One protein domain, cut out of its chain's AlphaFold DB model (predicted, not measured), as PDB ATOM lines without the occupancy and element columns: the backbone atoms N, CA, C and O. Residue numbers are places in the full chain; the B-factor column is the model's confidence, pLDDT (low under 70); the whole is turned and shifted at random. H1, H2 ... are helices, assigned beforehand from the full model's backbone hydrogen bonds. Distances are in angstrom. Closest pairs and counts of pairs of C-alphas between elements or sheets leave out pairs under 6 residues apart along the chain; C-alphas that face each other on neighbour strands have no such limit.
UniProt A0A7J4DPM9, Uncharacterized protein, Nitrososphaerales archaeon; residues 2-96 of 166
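Overview. This is residues 2 to 96 of the 166 residues of an uncharacterized protein of Nitrososphaerales archaeon (UniProt A0A7J4DPM9). Two helices, H3 and H5, lie side by side and run opposite ways, and the short helix H4 turns the chain from one to the other at one end. At the far end of H5 a looser arm of two helices reaches away: H1 leads outward from there, and H2 comes back at a steep tilt to it. The printed part has 95 residues with five named helices, H1 to H5 in order along the chain, and no named strand; the class is all helix. The whole is loose, with a radius of gyration of the C-alphas of 16.7 A, and elongated, spanning 51 by 28 by 21 A.

Arrangement. Begin with H5, residues 71 to 92, the longest helix and the hub, which touches three others. Look first at Ser 84: its C-alpha is 4.6 A from that of Phe 51 in H3, residues 45 to 59, the closest pair of these two helices. H3 and H5 touch, at a shallow tilt of 28 degrees, opposite ways. H4, residues 61 to 69, touches H5 only at the corner, with C-alphas 67 and 74 closest at 4.3 A, and the tilt is a steep 56 degrees. H4 is close to H3 but not clearly touching, with C-alphas 58 and 64 closest at 5.5 A. At the other end of H5, find Tyr 89: its C-alpha is 6.5 A from that of Ala 5 in H1, residues 2 to 14, the closest pair where H1 and H5 touch only at their ends, at a steep tilt of 65 degrees. H2, residues 21 to 40, is close to H5 but not clearly touching, with C-alphas 37 and 90 closest at 6.7 A, and about perpendicular to it at 85 degrees. H2 is also close to H1 but not clearly touching, with C-alphas 12 and 27 closest at 6.9 A; they run opposite ways at a steep tilt of 47 degrees. H2 and H3 are only just apart, their closest C-alphas 8.1 A from each other. In H2, H4 and H5 every O i to N i+4 pair is within hydrogen-bond range; in H1 8 of 9 are, in H3 10 of 11.

Along the chain. Find C-alpha 71 at (220.426, 251.511, 109.125); from there H5 runs 31.7 A to C-alpha 92 at (208.900, 221.980, 108.443). H2 is 29.3 A long, H3 20.9 A, H1 18.8 A and H4 12.5 A. H1 begins at C-alpha 2, (212.999, 222.708, 102.167).

Size, cuts and confidence. The farthest C-alphas, those of Tyr 17 and Ser 62, are 51.1 A apart. The printed part has no cut and no long link; the link from H1 to H2 is short, the others tight. Confidence is under 70 at residues 2 to 8 and 16 to 19, and the mean pLDDT of H1 is 62.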
ATOM      1  N   PHE A   2     213.320 224.145 102.216       42.41
ATOM      2  CA  PHE A   2     212.999 222.708 102.167       42.41
ATOM      3  C   PHE A   2     214.178 221.777 101.813       42.41
ATOM      4  O   PHE A   2     214.443 220.836 102.554       42.41
ATOM      5  N   LEU A   3     214.938 222.079 100.751       39.81
ATOM      6  CA  LEU A   3     216.112 221.281 100.353       39.81
ATOM      7  C   LEU A   3     217.210 221.275 101.427       39.81
ATOM      8  O   LEU A   3     217.783 220.225 101.718       39.81
ATOM      9  N   PHE A   4     217.440 222.425 102.068       48.41
ATOM     10  CA  PHE A   4     218.339 222.527 103.216       48.41
ATOM     11  C   PHE A   4     217.807 221.733 104.406       48.41
ATOM     12  O   PHE A   4     218.577 221.008 105.011       48.41
ATOM     13  N   ALA A   5     216.506 221.774 104.701       54.16
ATOM     14  CA  ALA A   5     215.947 221.037 105.828       54.16
ATOM     15  C   ALA A   5     216.039 219.512 105.668       54.16
ATOM     16  O   ALA A   5     216.290 218.810 106.648       54.16
ATOM     17  N   SER A   6     215.867 218.997 104.448       56.91
ATOM     18  CA  SER A   6     216.083 217.578 104.144       56.91
ATOM     19  C   SER A   6     217.566 217.196 104.075       56.91
ATOM     20  O   SER A   6     217.927 216.086 104.458       56.91
ATOM     21  N   GLY A   7     218.427 218.106 103.604       59.59
ATOM     22  CA  GLY A   7     219.872 217.885 103.488       59.59
ATOM     23  C   GLY A   7     220.617 217.994 104.820       59.59
ATOM     24  O   GLY A   7     221.557 217.248 105.067       59.59
ATOM     25  N   THR A   8     220.182 218.866 105.730       64.44
ATOM     26  CA  THR A   8     220.767 218.954 107.075       64.44
ATOM     27  C   THR A   8     220.497 217.685 107.869       64.44
ATOM     28  O   THR A   8     221.390 217.204 108.557       64.44
ATOM     29  N   ASP A   9     219.316 217.077 107.724       71.81
ATOM     30  CA  ASP A   9     219.015 215.799 108.374       71.81
ATOM     31  C   ASP A   9     219.900 214.662 107.878       71.81
ATOM     32  O   ASP A   9     220.308 213.832 108.686       71.81
ATOM     33  N   SER A  10     220.187 214.582 106.576       70.44
ATOM     34  CA  SER A  10     221.052 213.524 106.044       70.44
ATOM     35  C   SER A  10     222.497 213.689 106.517       70.44
ATOM     36  O   SER A  10     223.117 212.701 106.908       70.44
ATOM     37  N   VAL A  11     222.998 214.927 106.576       72.50
ATOM     38  CA  VAL A  11     224.326 215.244 107.127       72.50
ATOM     39  C   VAL A  11     224.388 214.946 108.627       72.50
ATOM     40  O   VAL A  11     225.300 214.265 109.083       72.50
ATOM     41  N   ILE A  12     223.395 215.370 109.411       72.81
ATOM     42  CA  ILE A  12     223.368 215.091 110.854       72.81
ATOM     43  C   ILE A  12     223.237 213.581 111.108       72.81
ATOM     44  O   ILE A  12     223.887 213.045 112.003       72.81
ATOM     45  N   LYS A  13     222.448 212.855 110.306       72.31
ATOM     46  CA  LYS A  13     222.327 211.392 110.416       72.31
ATOM     47  C   LYS A  13     223.623 210.665 110.060       72.31
ATOM     48  O   LYS A  13     223.890 209.629 110.667       72.31
ATOM     49  N   SER A  14     224.445 211.182 109.141       75.75
ATOM     50  CA  SER A  14     225.727 210.547 108.800       75.75
ATOM     51  C   SER A  14     226.711 210.548 109.978       75.75
ATOM     52  O   SER A  14     227.469 209.591 110.143       75.75
ATOM     53  N   PHE A  15     226.620 211.530 110.883       77.25
ATOM     54  CA  PHE A  15     227.427 211.593 112.111       77.25
ATOM     55  C   PHE A  15     227.182 210.432 113.081       77.25
ATOM     56  O   PHE A  15     228.006 210.172 113.958       77.25
ATOM     57  N   LYS A  16     226.070 209.699 112.930       67.12
ATOM     58  CA  LYS A  16     225.791 208.499 113.727       67.12
ATOM     59  C   LYS A  16     226.751 207.345 113.405       67.12
ATOM     60  O   LYS A  16     226.983 206.507 114.269       67.12
ATOM     61  N   TYR A  17     227.300 207.309 112.190       64.69
ATOM     62  CA  TYR A  17     228.125 206.202 111.692       64.69
ATOM     63  C   TYR A  17     229.633 206.434 111.855       64.69
ATOM     64  O   TYR A  17     230.392 205.475 111.883       64.69
ATOM     65  N   ASN A  18     230.065 207.688 112.006       63.09
ATOM     66  CA  ASN A  18     231.464 208.077 112.196       63.09
ATOM     67  C   ASN A  18     231.500 209.137 113.302       63.09
ATOM     68  O   ASN A  18     231.257 210.306 113.017       63.09
ATOM     69  N   SER A  19     231.688 208.737 114.567       62.66
ATOM     70  CA  SER A  19     231.433 209.635 115.705       62.66
ATOM     71  C   SER A  19     232.697 210.009 116.487       62.66
ATOM     72  O   SER A  19     233.126 209.276 117.378       62.66
ATOM     73  N   SER A  20     233.232 211.197 116.215       79.00
ATOM     74  CA  SER A  20     234.076 211.947 117.155       79.00
ATOM     75  C   SER A  20     233.241 212.514 118.320       79.00
ATOM     76  O   SER A  20     232.014 212.639 118.223       79.00
ATOM     77  N   ASN A  21     233.887 212.901 119.428       78.94
ATOM     78  CA  ASN A  21     233.201 213.492 120.591       78.94
ATOM     79  C   ASN A  21     232.392 214.755 120.233       78.94
ATOM     80  O   ASN A  21     231.288 214.944 120.741       78.94
ATOM     81  N   TYR A  22     232.897 215.574 119.306       78.06
ATOM     82  CA  TYR A  22     232.228 216.790 118.834       78.06
ATOM     83  C   TYR A  22     230.927 216.484 118.071       78.06
ATOM     84  O   TYR A  22     229.876 217.057 118.352       78.06
ATOM     85  N   GLN A  23     230.950 215.499 117.170       80.19
ATOM     86  CA  GLN A  23     229.764 215.080 116.410       80.19
ATOM     87  C   GLN A  23     228.645 214.536 117.310       80.19
ATOM     88  O   GLN A  23     227.464 214.787 117.057       80.19
ATOM     89  N   ARG A  24     229.001 213.845 118.402       80.31
ATOM     90  CA  ARG A  24     228.026 213.395 119.411       80.31
ATOM     91  C   ARG A  24     227.358 214.564 120.133       80.31
ATOM     92  O   ARG A  24     226.151 214.507 120.356       80.31
ATOM     93  N   GLN A  25     228.101 215.621 120.465       85.44
ATOM     94  CA  GLN A  25     227.527 216.816 121.094       85.44
ATOM     95  C   GLN A  25     226.518 217.505 120.167       85.44
ATOM     96  O   GLN A  25     225.405 217.797 120.597       85.44
ATOM     97  N   ILE A  26     226.851 217.680 118.883       84.19
ATOM     98  CA  ILE A  26     225.927 218.263 117.891       84.19
ATOM     99  C   ILE A  26     224.630 217.452 117.807       84.19
ATOM    100  O   ILE A  26     223.539 218.022 117.842       84.19
ATOM    101  N   LEU A  27     224.731 216.119 117.759       85.12
ATOM    102  CA  LEU A  27     223.568 215.229 117.758       85.12
ATOM    103  C   LEU A  27     222.697 215.395 119.012       85.12
ATOM    104  O   LEU A  27     221.470 215.371 118.910       85.12
ATOM    105  N   GLN A  28     223.307 215.580 120.186       87.19
ATOM    106  CA  GLN A  28     222.579 215.818 121.437       87.19
ATOM    107  C   GLN A  28     221.865 217.172 121.445       87.19
ATOM    108  O   GLN A  28     220.710 217.245 121.858       87.19
ATOM    109  N   TYR A  29     222.510 218.242 120.977       88.31
ATOM    110  CA  TYR A  29     221.853 219.547 120.863       88.31
ATOM    111  C   TYR A  29     220.698 219.503 119.865       88.31
ATOM    112  O   TYR A  29     219.607 219.987 120.165       88.31
ATOM    113  N   TYR A  30     220.910 218.865 118.713       87.69
ATOM    114  CA  TYR A  30     219.883 218.736 117.689       87.69
ATOM    115  C   TYR A  30     218.671 217.933 118.173       87.69
ATOM    116  O   TYR A  30     217.532 218.359 117.986       87.69
ATOM    117  N   SER A  31     218.894 216.800 118.846       87.19
ATOM    118  CA  SER A  31     217.798 215.990 119.386       87.19
ATOM    119  C   SER A  31     217.024 216.730 120.477       87.19
ATOM    120  O   SER A  31     215.795 216.728 120.451       87.19
ATOM    121  N   ARG A  32     217.713 217.440 121.381       91.62
ATOM    122  CA  ARG A  32     217.074 218.300 122.392       91.62
ATOM    123  C   ARG A  32     216.225 219.394 121.752       91.62
ATOM    124  O   ARG A  32     215.096 219.608 122.186       91.62
ATOM    125  N   TYR A  33     216.735 220.044 120.707       90.50
ATOM    126  CA  TYR A  33     215.988 221.042 119.946       90.50
ATOM    127  C   TYR A  33     214.725 220.446 119.304       90.50
ATOM    128  O   TYR A  33     213.650 221.029 119.432       90.50
ATOM    129  N   LEU A  34     214.816 219.270 118.674       88.69
ATOM    130  CA  LEU A  34     213.648 218.610 118.083       88.69
ATOM    131  C   LEU A  34     212.604 218.222 119.135       88.69
ATOM    132  O   LEU A  34     211.417 218.431 118.905       88.69
ATOM    133  N   ILE A  35     213.031 217.706 120.292       91.31
ATOM    134  CA  ILE A  35     212.135 217.378 121.412       91.31
ATOM    135  C   ILE A  35     211.424 218.638 121.912       91.31
ATOM    136  O   ILE A  35     210.210 218.626 122.115       91.31
ATOM    137  N   PHE A  36     212.167 219.731 122.081       92.62
ATOM    138  CA  PHE A  36     211.608 221.014 122.492       92.62
ATOM    139  C   PHE A  36     210.584 221.531 121.472       92.62
ATOM    140  O   PHE A  36     209.454 221.846 121.838       92.62
ATOM    141  N   ASN A  37     210.942 221.550 120.186       92.62
ATOM    142  CA  ASN A  37     210.048 221.985 119.116       92.62
ATOM    143  C   ASN A  37     208.793 221.097 119.030       92.62
ATOM    144  O   ASN A  37     207.694 221.620 118.916       92.62
ATOM    145  N   ASN A  38     208.920 219.776 119.185       90.75
ATOM    146  CA  ASN A  38     207.772 218.867 119.192       90.75
ATOM    147  C   ASN A  38     206.838 219.101 120.392       90.75
ATOM    148  O   ASN A  38     205.625 218.981 120.271       90.75
ATOM    149  N   ARG A  39     207.388 219.470 121.555       92.50
ATOM    150  CA  ARG A  39     206.591 219.755 122.758       92.50
ATOM    151  C   ARG A  39     205.749 221.021 122.615       92.50
ATOM    152  O   ARG A  39     204.601 221.029 123.043       92.50
ATOM    153  N   PHE A  40     206.326 222.087 122.065       90.31
ATOM    154  CA  PHE A  40     205.665 223.394 121.990       90.31
ATOM    155  C   PHE A  40     204.953 223.643 120.663       90.31
ATOM    156  O   PHE A  40     204.019 224.429 120.612       90.31
ATOM    157  N   ASN A  41     205.366 222.979 119.590       92.94
ATOM    158  CA  ASN A  41     204.880 223.204 118.237       92.94
ATOM    159  C   ASN A  41     204.626 221.864 117.503       92.94
ATOM    160  O   ASN A  41     205.126 221.663 116.397       92.94
ATOM    161  N   PRO A  42     203.826 220.943 118.080       88.94
ATOM    162  CA  PRO A  42     203.654 219.578 117.559       88.94
ATOM    163  C   PRO A  42     203.091 219.518 116.132       88.94
ATOM    164  O   PRO A  42     203.332 218.555 115.416       88.94
ATOM    165  N   PHE A  43     202.361 220.551 115.701       90.94
ATOM    166  CA  PHE A  43     201.757 220.631 114.365       90.94
ATOM    167  C   PHE A  43     202.482 221.595 113.418       90.94
ATOM    168  O   PHE A  43     201.988 221.874 112.331       90.94
ATOM    169  N   GLY A  44     203.606 222.192 113.830       91.56
ATOM    170  CA  GLY A  44     204.321 223.174 113.008       91.56
ATOM    171  C   GLY A  44     203.651 224.552 112.896       91.56
ATOM    172  O   GLY A  44     204.252 225.468 112.333       91.56
ATOM    173  N   ILE A  45     202.436 224.719 113.429       93.00
ATOM    174  CA  ILE A  45     201.596 225.910 113.248       93.00
ATOM    175  C   ILE A  45     202.189 227.143 113.932       93.00
ATOM    176  O   ILE A  45     202.220 228.206 113.325       93.00
ATOM    177  N   ILE A  46     202.684 227.027 115.169       94.44
ATOM    178  CA  ILE A  46     203.128 228.192 115.951       94.44
ATOM    179  C   ILE A  46     204.319 228.864 115.273       94.44
ATOM    180  O   ILE A  46     204.309 230.066 115.021       94.44
ATOM    181  N   THR A  47     205.342 228.082 114.931       95.19
ATOM    182  CA  THR A  47     206.521 228.627 114.247       95.19
ATOM    183  C   THR A  47     206.213 228.991 112.795       95.19
ATOM    184  O   THR A  47     206.744 229.977 112.298       95.19
ATOM    185  N   GLY A  48     205.284 228.291 112.133       95.25
ATOM    186  CA  GLY A  48     204.774 228.695 110.819       95.25
ATOM    187  C   GLY A  48     204.118 230.082 110.844       95.25
ATOM    188  O   GLY A  48     204.417 230.918 109.996       95.25
ATOM    189  N   LEU A  49     203.290 230.366 111.852       95.56
ATOM    190  CA  LEU A  49     202.664 231.678 112.043       95.56
ATOM    191  C   LEU A  49     203.692 232.763 112.366       95.56
ATOM    192  O   LEU A  49     203.634 233.834 111.773       95.56
ATOM    193  N   LEU A  50     204.658 232.491 113.249       96.38
ATOM    194  CA  LEU A  50     205.736 233.443 113.548       96.38
ATOM    195  C   LEU A  50     206.567 233.778 112.305       96.38
ATOM    196  O   LEU A  50     206.925 234.937 112.097       96.38
ATOM    197  N   PHE A  51     206.836 232.780 111.458       96.44
ATOM    198  CA  PHE A  51     207.460 232.998 110.158       96.44
ATOM    199  C   PHE A  51     206.614 233.932 109.281       96.44
ATOM    200  O   PHE A  51     207.144 234.923 108.782       96.44
ATOM    201  N   LEU A  52     205.311 233.662 109.131       95.56
ATOM    202  CA  LEU A  52     204.424 234.486 108.303       95.56
ATOM    203  C   LEU A  52     204.336 235.922 108.827       95.56
ATOM    204  O   LEU A  52     204.492 236.856 108.050       95.56
ATOM    205  N   ILE A  53     204.145 236.109 110.135       96.12
ATOM    206  CA  ILE A  53     204.061 237.436 110.761       96.12
ATOM    207  C   ILE A  53     205.334 238.237 110.487       96.12
ATOM    208  O   ILE A  53     205.252 239.374 110.032       96.12
ATOM    209  N   SER A  54     206.506 237.639 110.723       95.56
ATOM    210  CA  SER A  54     207.791 238.295 110.467       95.56
ATOM    211  C   SER A  54     207.973 238.625 108.984       95.56
ATOM    212  O   SER A  54     208.389 239.735 108.656       95.56
ATOM    213  N   LEU A  55     207.614 237.704 108.084       93.69
ATOM    214  CA  LEU A  55     207.717 237.922 106.645       93.69
ATOM    215  C   LEU A  55     206.813 239.077 106.192       93.69
ATOM    216  O   LEU A  55     207.303 240.022 105.579       93.69
ATOM    217  N   PHE A  56     205.518 239.034 106.515       94.06
ATOM    218  CA  PHE A  56     204.563 240.063 106.104       94.06
ATOM    219  C   PHE A  56     204.880 241.423 106.716       94.06
ATOM    220  O   PHE A  56     204.782 242.424 106.012       94.06
ATOM    221  N   TYR A  57     205.311 241.467 107.981       96.38
ATOM    222  CA  TYR A  57     205.662 242.714 108.659       96.38
ATOM    223  C   TYR A  57     206.669 243.549 107.857       96.38
ATOM    224  O   TYR A  57     206.457 244.746 107.677       96.38
ATOM    225  N   TRP A  58     207.723 242.924 107.324       95.81
ATOM    226  CA  TRP A  58     208.739 243.627 106.534       95.81
ATOM    227  C   TRP A  58     208.336 243.908 105.089       95.81
ATOM    228  O   TRP A  58     209.008 244.687 104.428       95.81
ATOM    229  N   HIS A  59     207.253 243.305 104.595       92.75
ATOM    230  CA  HIS A  59     206.738 243.567 103.247       92.75
ATOM    231  C   HIS A  59     205.639 244.639 103.222       92.75
ATOM    232  O   HIS A  59     205.246 245.072 102.137       92.75
ATOM    233  N   ILE A  60     205.174 245.113 104.386       95.00
ATOM    234  CA  ILE A  60     204.323 246.306 104.481       95.00
ATOM    235  C   ILE A  60     205.127 247.521 103.977       95.00
ATOM    236  O   ILE A  60     206.226 247.749 104.493       95.00
ATOM    237  N   PRO A  61     204.600 248.328 103.032       94.00
ATOM    238  CA  PRO A  61     205.364 249.399 102.389       94.00
ATOM    239  C   PRO A  61     206.041 250.373 103.349       94.00
ATOM    240  O   PRO A  61     207.239 250.600 103.232       94.00
ATOM    241  N   SER A  62     205.324 250.853 104.369       95.19
ATOM    242  CA  SER A  62     205.877 251.782 105.363       95.19
ATOM    243  C   SER A  62     207.083 251.212 106.114       95.19
ATOM    244  O   SER A  62     208.051 251.926 106.379       95.19
ATOM    245  N   ASN A  63     207.040 249.923 106.458       96.69
ATOM    246  CA  ASN A  63     208.100 249.264 107.221       96.69
ATOM    247  C   ASN A  63     209.311 248.993 106.334       96.69
ATOM    248  O   ASN A  63     210.445 249.210 106.755       96.69
ATOM    249  N   PHE A  64     209.061 248.549 105.102       95.44
ATOM    250  CA  PHE A  64     210.105 248.323 104.115       95.44
ATOM    251  C   PHE A  64     210.819 249.627 103.754       95.44
ATOM    252  O   PHE A  64     212.041 249.690 103.833       95.44
ATOM    253  N   ASP A  65     210.070 250.685 103.435       96.25
ATOM    254  CA  ASP A  65     210.633 251.991 103.094       96.25
ATOM    255  C   ASP A  65     211.499 252.532 104.241       96.25
ATOM    256  O   ASP A  65     212.621 252.978 103.999       96.25
ATOM    257  N   THR A  66     211.037 252.387 105.493       96.50
ATOM    258  CA  THR A  66     211.814 252.737 106.696       96.50
ATOM    259  C   THR A  66     213.103 251.917 106.799       96.50
ATOM    260  O   THR A  66     214.172 252.472 107.043       96.50
ATOM    261  N   ALA A  67     213.034 250.603 106.570       96.06
ATOM    262  CA  ALA A  67     214.192 249.713 106.626       96.06
ATOM    263  C   ALA A  67     215.220 249.959 105.514       96.06
ATOM    264  O   ALA A  67     216.355 249.504 105.629       96.06
ATOM    265  N   VAL A  68     214.853 250.640 104.429       94.50
ATOM    266  CA  VAL A  68     215.804 251.007 103.370       94.50
ATOM    267  C   VAL A  68     216.563 252.287 103.726       94.50
ATOM    268  O   VAL A  68     217.734 252.411 103.374       94.50
ATOM    269  N   VAL A  69     215.924 253.230 104.424       95.69
ATOM    270  CA  VAL A  69     216.516 254.545 104.726       95.69
ATOM    271  C   VAL A  69     217.213 254.613 106.089       95.69
ATOM    272  O   VAL A  69     218.143 255.399 106.249       95.69
ATOM    273  N   ASP A  70     216.796 253.797 107.063       96.81
ATOM    274  CA  ASP A  70     217.383 253.744 108.406       96.81
ATOM    275  C   ASP A  70     218.206 252.465 108.617       96.81
ATOM    276  O   ASP A  70     217.691 251.347 108.537       96.81
ATOM    277  N   LEU A  71     219.489 252.625 108.956       96.50
ATOM    278  CA  LEU A  71     220.426 251.511 109.125       96.50
ATOM    279  C   LEU A  71     220.020 250.565 110.263       96.50
ATOM    280  O   LEU A  71     220.167 249.348 110.136       96.50
ATOM    281  N   ASN A  72     219.502 251.097 111.372       97.38
ATOM    282  CA  ASN A  72     219.100 250.266 112.509       97.38
ATOM    283  C   ASN A  72     217.910 249.375 112.132       97.38
ATOM    284  O   ASN A  72     217.908 248.170 112.408       97.38
ATOM    285  N   SER A  73     216.928 249.945 111.436       96.88
ATOM    286  CA  SER A  73     215.785 249.225 110.880       96.88
ATOM    287  C   SER A  73     216.221 248.219 109.813       96.88
ATOM    288  O   SER A  73     215.737 247.088 109.822       96.88
ATOM    289  N   HIS A  74     217.198 248.564 108.970       96.69
ATOM    290  CA  HIS A  74     217.780 247.662 107.972       96.69
ATOM    291  C   HIS A  74     218.408 246.409 108.604       96.69
ATOM    292  O   HIS A  74     218.122 245.275 108.213       96.69
ATOM    293  N   ILE A  75     219.239 246.597 109.635       97.62
ATOM    294  CA  ILE A  75     219.863 245.496 110.382       97.62
ATOM    295  C   ILE A  75     218.788 244.643 111.062       97.62
ATOM    296  O   ILE A  75     218.842 243.411 111.013       97.62
ATOM    297  N   THR A  76     217.783 245.290 111.656       97.19
ATOM    298  CA  THR A  76     216.667 244.608 112.322       97.19
ATOM    299  C   THR A  76     215.858 243.768 111.332       97.19
ATOM    300  O   THR A  76     215.501 242.631 111.647       97.19
ATOM    301  N   MET A  77     215.632 244.272 110.116       96.69
ATOM    302  CA  MET A  77     214.985 243.538 109.030       96.69
ATOM    303  C   MET A  77     215.754 242.265 108.684       96.69
ATOM    304  O   MET A  77     215.182 241.173 108.713       96.69
ATOM    305  N   HIS A  78     217.059 242.370 108.426       96.44
ATOM    306  CA  HIS A  78     217.882 241.201 108.116       96.44
ATOM    307  C   HIS A  78     217.909 240.182 109.258       96.44
ATOM    308  O   HIS A  78     217.734 238.985 109.016       96.44
ATOM    309  N   PHE A  79     218.064 240.634 110.505       96.56
ATOM    310  CA  PHE A  79     218.031 239.750 111.670       96.56
ATOM    311  C   PHE A  79     216.682 239.031 111.807       96.56
ATOM    312  O   PHE A  79     216.634 237.818 112.021       96.56
ATOM    313  N   SER A  80     215.578 239.757 111.622       96.38
ATOM    314  CA  SER A  80     214.226 239.204 111.671       96.38
ATOM    315  C   SER A  80     213.995 238.160 110.573       96.38
ATOM    316  O   SER A  80     213.439 237.101 110.852       96.38
ATOM    317  N   ILE A  81     214.496 238.396 109.355       93.94
ATOM    318  CA  ILE A  81     214.415 237.437 108.242       93.94
ATOM    319  C   ILE A  81     215.253 236.176 108.519       93.94
ATOM    320  O   ILE A  81     214.818 235.063 108.220       93.94
ATOM    321  N   ILE A  82     216.433 236.304 109.130       94.75
ATOM    322  CA  ILE A  82     217.233 235.137 109.544       94.75
ATOM    323  C   ILE A  82     216.468 234.315 110.588       94.75
ATOM    324  O   ILE A  82     216.354 233.090 110.466       94.75
ATOM    325  N   LEU A  83     215.895 234.988 111.589       95.31
ATOM    326  CA  LEU A  83     215.103 234.348 112.633       95.31
ATOM    327  C   LEU A  83     213.842 233.677 112.064       95.31
ATOM    328  O   LEU A  83     213.514 232.552 112.445       95.31
ATOM    329  N   SER A  84     213.171 234.306 111.097       95.00
ATOM    330  CA  SER A  84     212.012 233.718 110.422       95.00
ATOM    331  C   SER A  84     212.391 232.445 109.659       95.00
ATOM    332  O   SER A  84     211.653 231.461 109.709       95.00
ATOM    333  N   GLY A  85     213.588 232.384 109.066       92.44
ATOM    334  CA  GLY A  85     214.143 231.158 108.490       92.44
ATOM    335  C   GLY A  85     214.250 230.005 109.498       92.44
ATOM    336  O   GLY A  85     213.934 228.859 109.162       92.44
ATOM    337  N   MET A  86     214.625 230.296 110.749       91.94
ATOM    338  CA  MET A  86     214.650 229.298 111.829       91.94
ATOM    339  C   MET A  86     213.238 228.842 112.215       91.94
ATOM    340  O   MET A  86     213.016 227.652 112.459       91.94
ATOM    341  N   PHE A  87     212.268 229.757 112.242       94.94
ATOM    342  CA  PHE A  87     210.868 229.411 112.485       94.94
ATOM    343  C   PHE A  87     210.294 228.536 111.366       94.94
ATOM    344  O   PHE A  87     209.694 227.500 111.649       94.94
ATOM    345  N   LEU A  88     210.574 228.865 110.103       94.50
ATOM    346  CA  LEU A  88     210.180 228.054 108.954       94.50
ATOM    347  C   LEU A  88     210.776 226.643 109.028       94.50
ATOM    348  O   LEU A  88     210.071 225.653 108.834       94.50
ATOM    349  N   TYR A  89     212.066 226.538 109.358       91.88
ATOM    350  CA  TYR A  89     212.725 225.250 109.571       91.88
ATOM    351  C   TYR A  89     212.048 224.441 110.683       91.88
ATOM    352  O   TYR A  89     211.746 223.264 110.491       91.88
ATOM    353  N   SER A  90     211.766 225.081 111.820       92.75
ATOM    354  CA  SER A  90     211.075 224.466 112.959       92.75
ATOM    355  C   SER A  90     209.692 223.941 112.560       92.75
ATOM    356  O   SER A  90     209.321 222.832 112.946       92.75
ATOM    357  N   SER A  91     208.949 224.702 111.755       94.19
ATOM    358  CA  SER A  91     207.638 224.311 111.236       94.19
ATOM    359  C   SER A  91     207.744 223.075 110.341       94.19
ATOM    360  O   SER A  91     207.058 222.079 110.571       94.19
ATOM    361  N   PHE A  92     208.692 223.075 109.399       92.88
ATOM    362  CA  PHE A  92     208.900 221.980 108.443       92.88
ATOM    363  C   PHE A  92     209.335 220.663 109.086       92.88
ATOM    364  O   PHE A  92     209.135 219.607 108.494       92.88
ATOM    365  N   LYS A  93     209.898 220.688 110.300       90.44
ATOM    366  CA  LYS A  93     210.197 219.458 111.054       90.44
ATOM    367  C   LYS A  93     208.970 218.777 111.646       90.44
ATOM    368  O   LYS A  93     209.077 217.616 112.027       90.44
ATOM    369  N   MET A  94     207.847 219.483 111.728       91.50
ATOM    370  CA  MET A  94     206.634 219.014 112.402       91.50
ATOM    371  C   MET A  94     205.500 218.705 111.422       91.50
ATOM    372  O   MET A  94     204.511 218.088 111.800       91.50
ATOM    373  N   ILE A  95     205.647 219.092 110.155       91.00
ATOM    374  CA  ILE A  95     204.671 218.816 109.101       91.00
ATOM    375  C   ILE A  95     205.219 217.802 108.098       91.00
ATOM    376  O   ILE A  95     206.425 217.652 107.906       91.00
ATOM    377  N   SER A  96     204.316 217.096 107.424       89.00
ATOM    378  CA  SER A  96     204.691 216.150 106.376       89.00
ATOM    379  C   SER A  96     205.342 216.850 105.177       89.00
ATOM    380  O   SER A  96     205.195 218.055 104.946       89.00
TER     381      SER A  96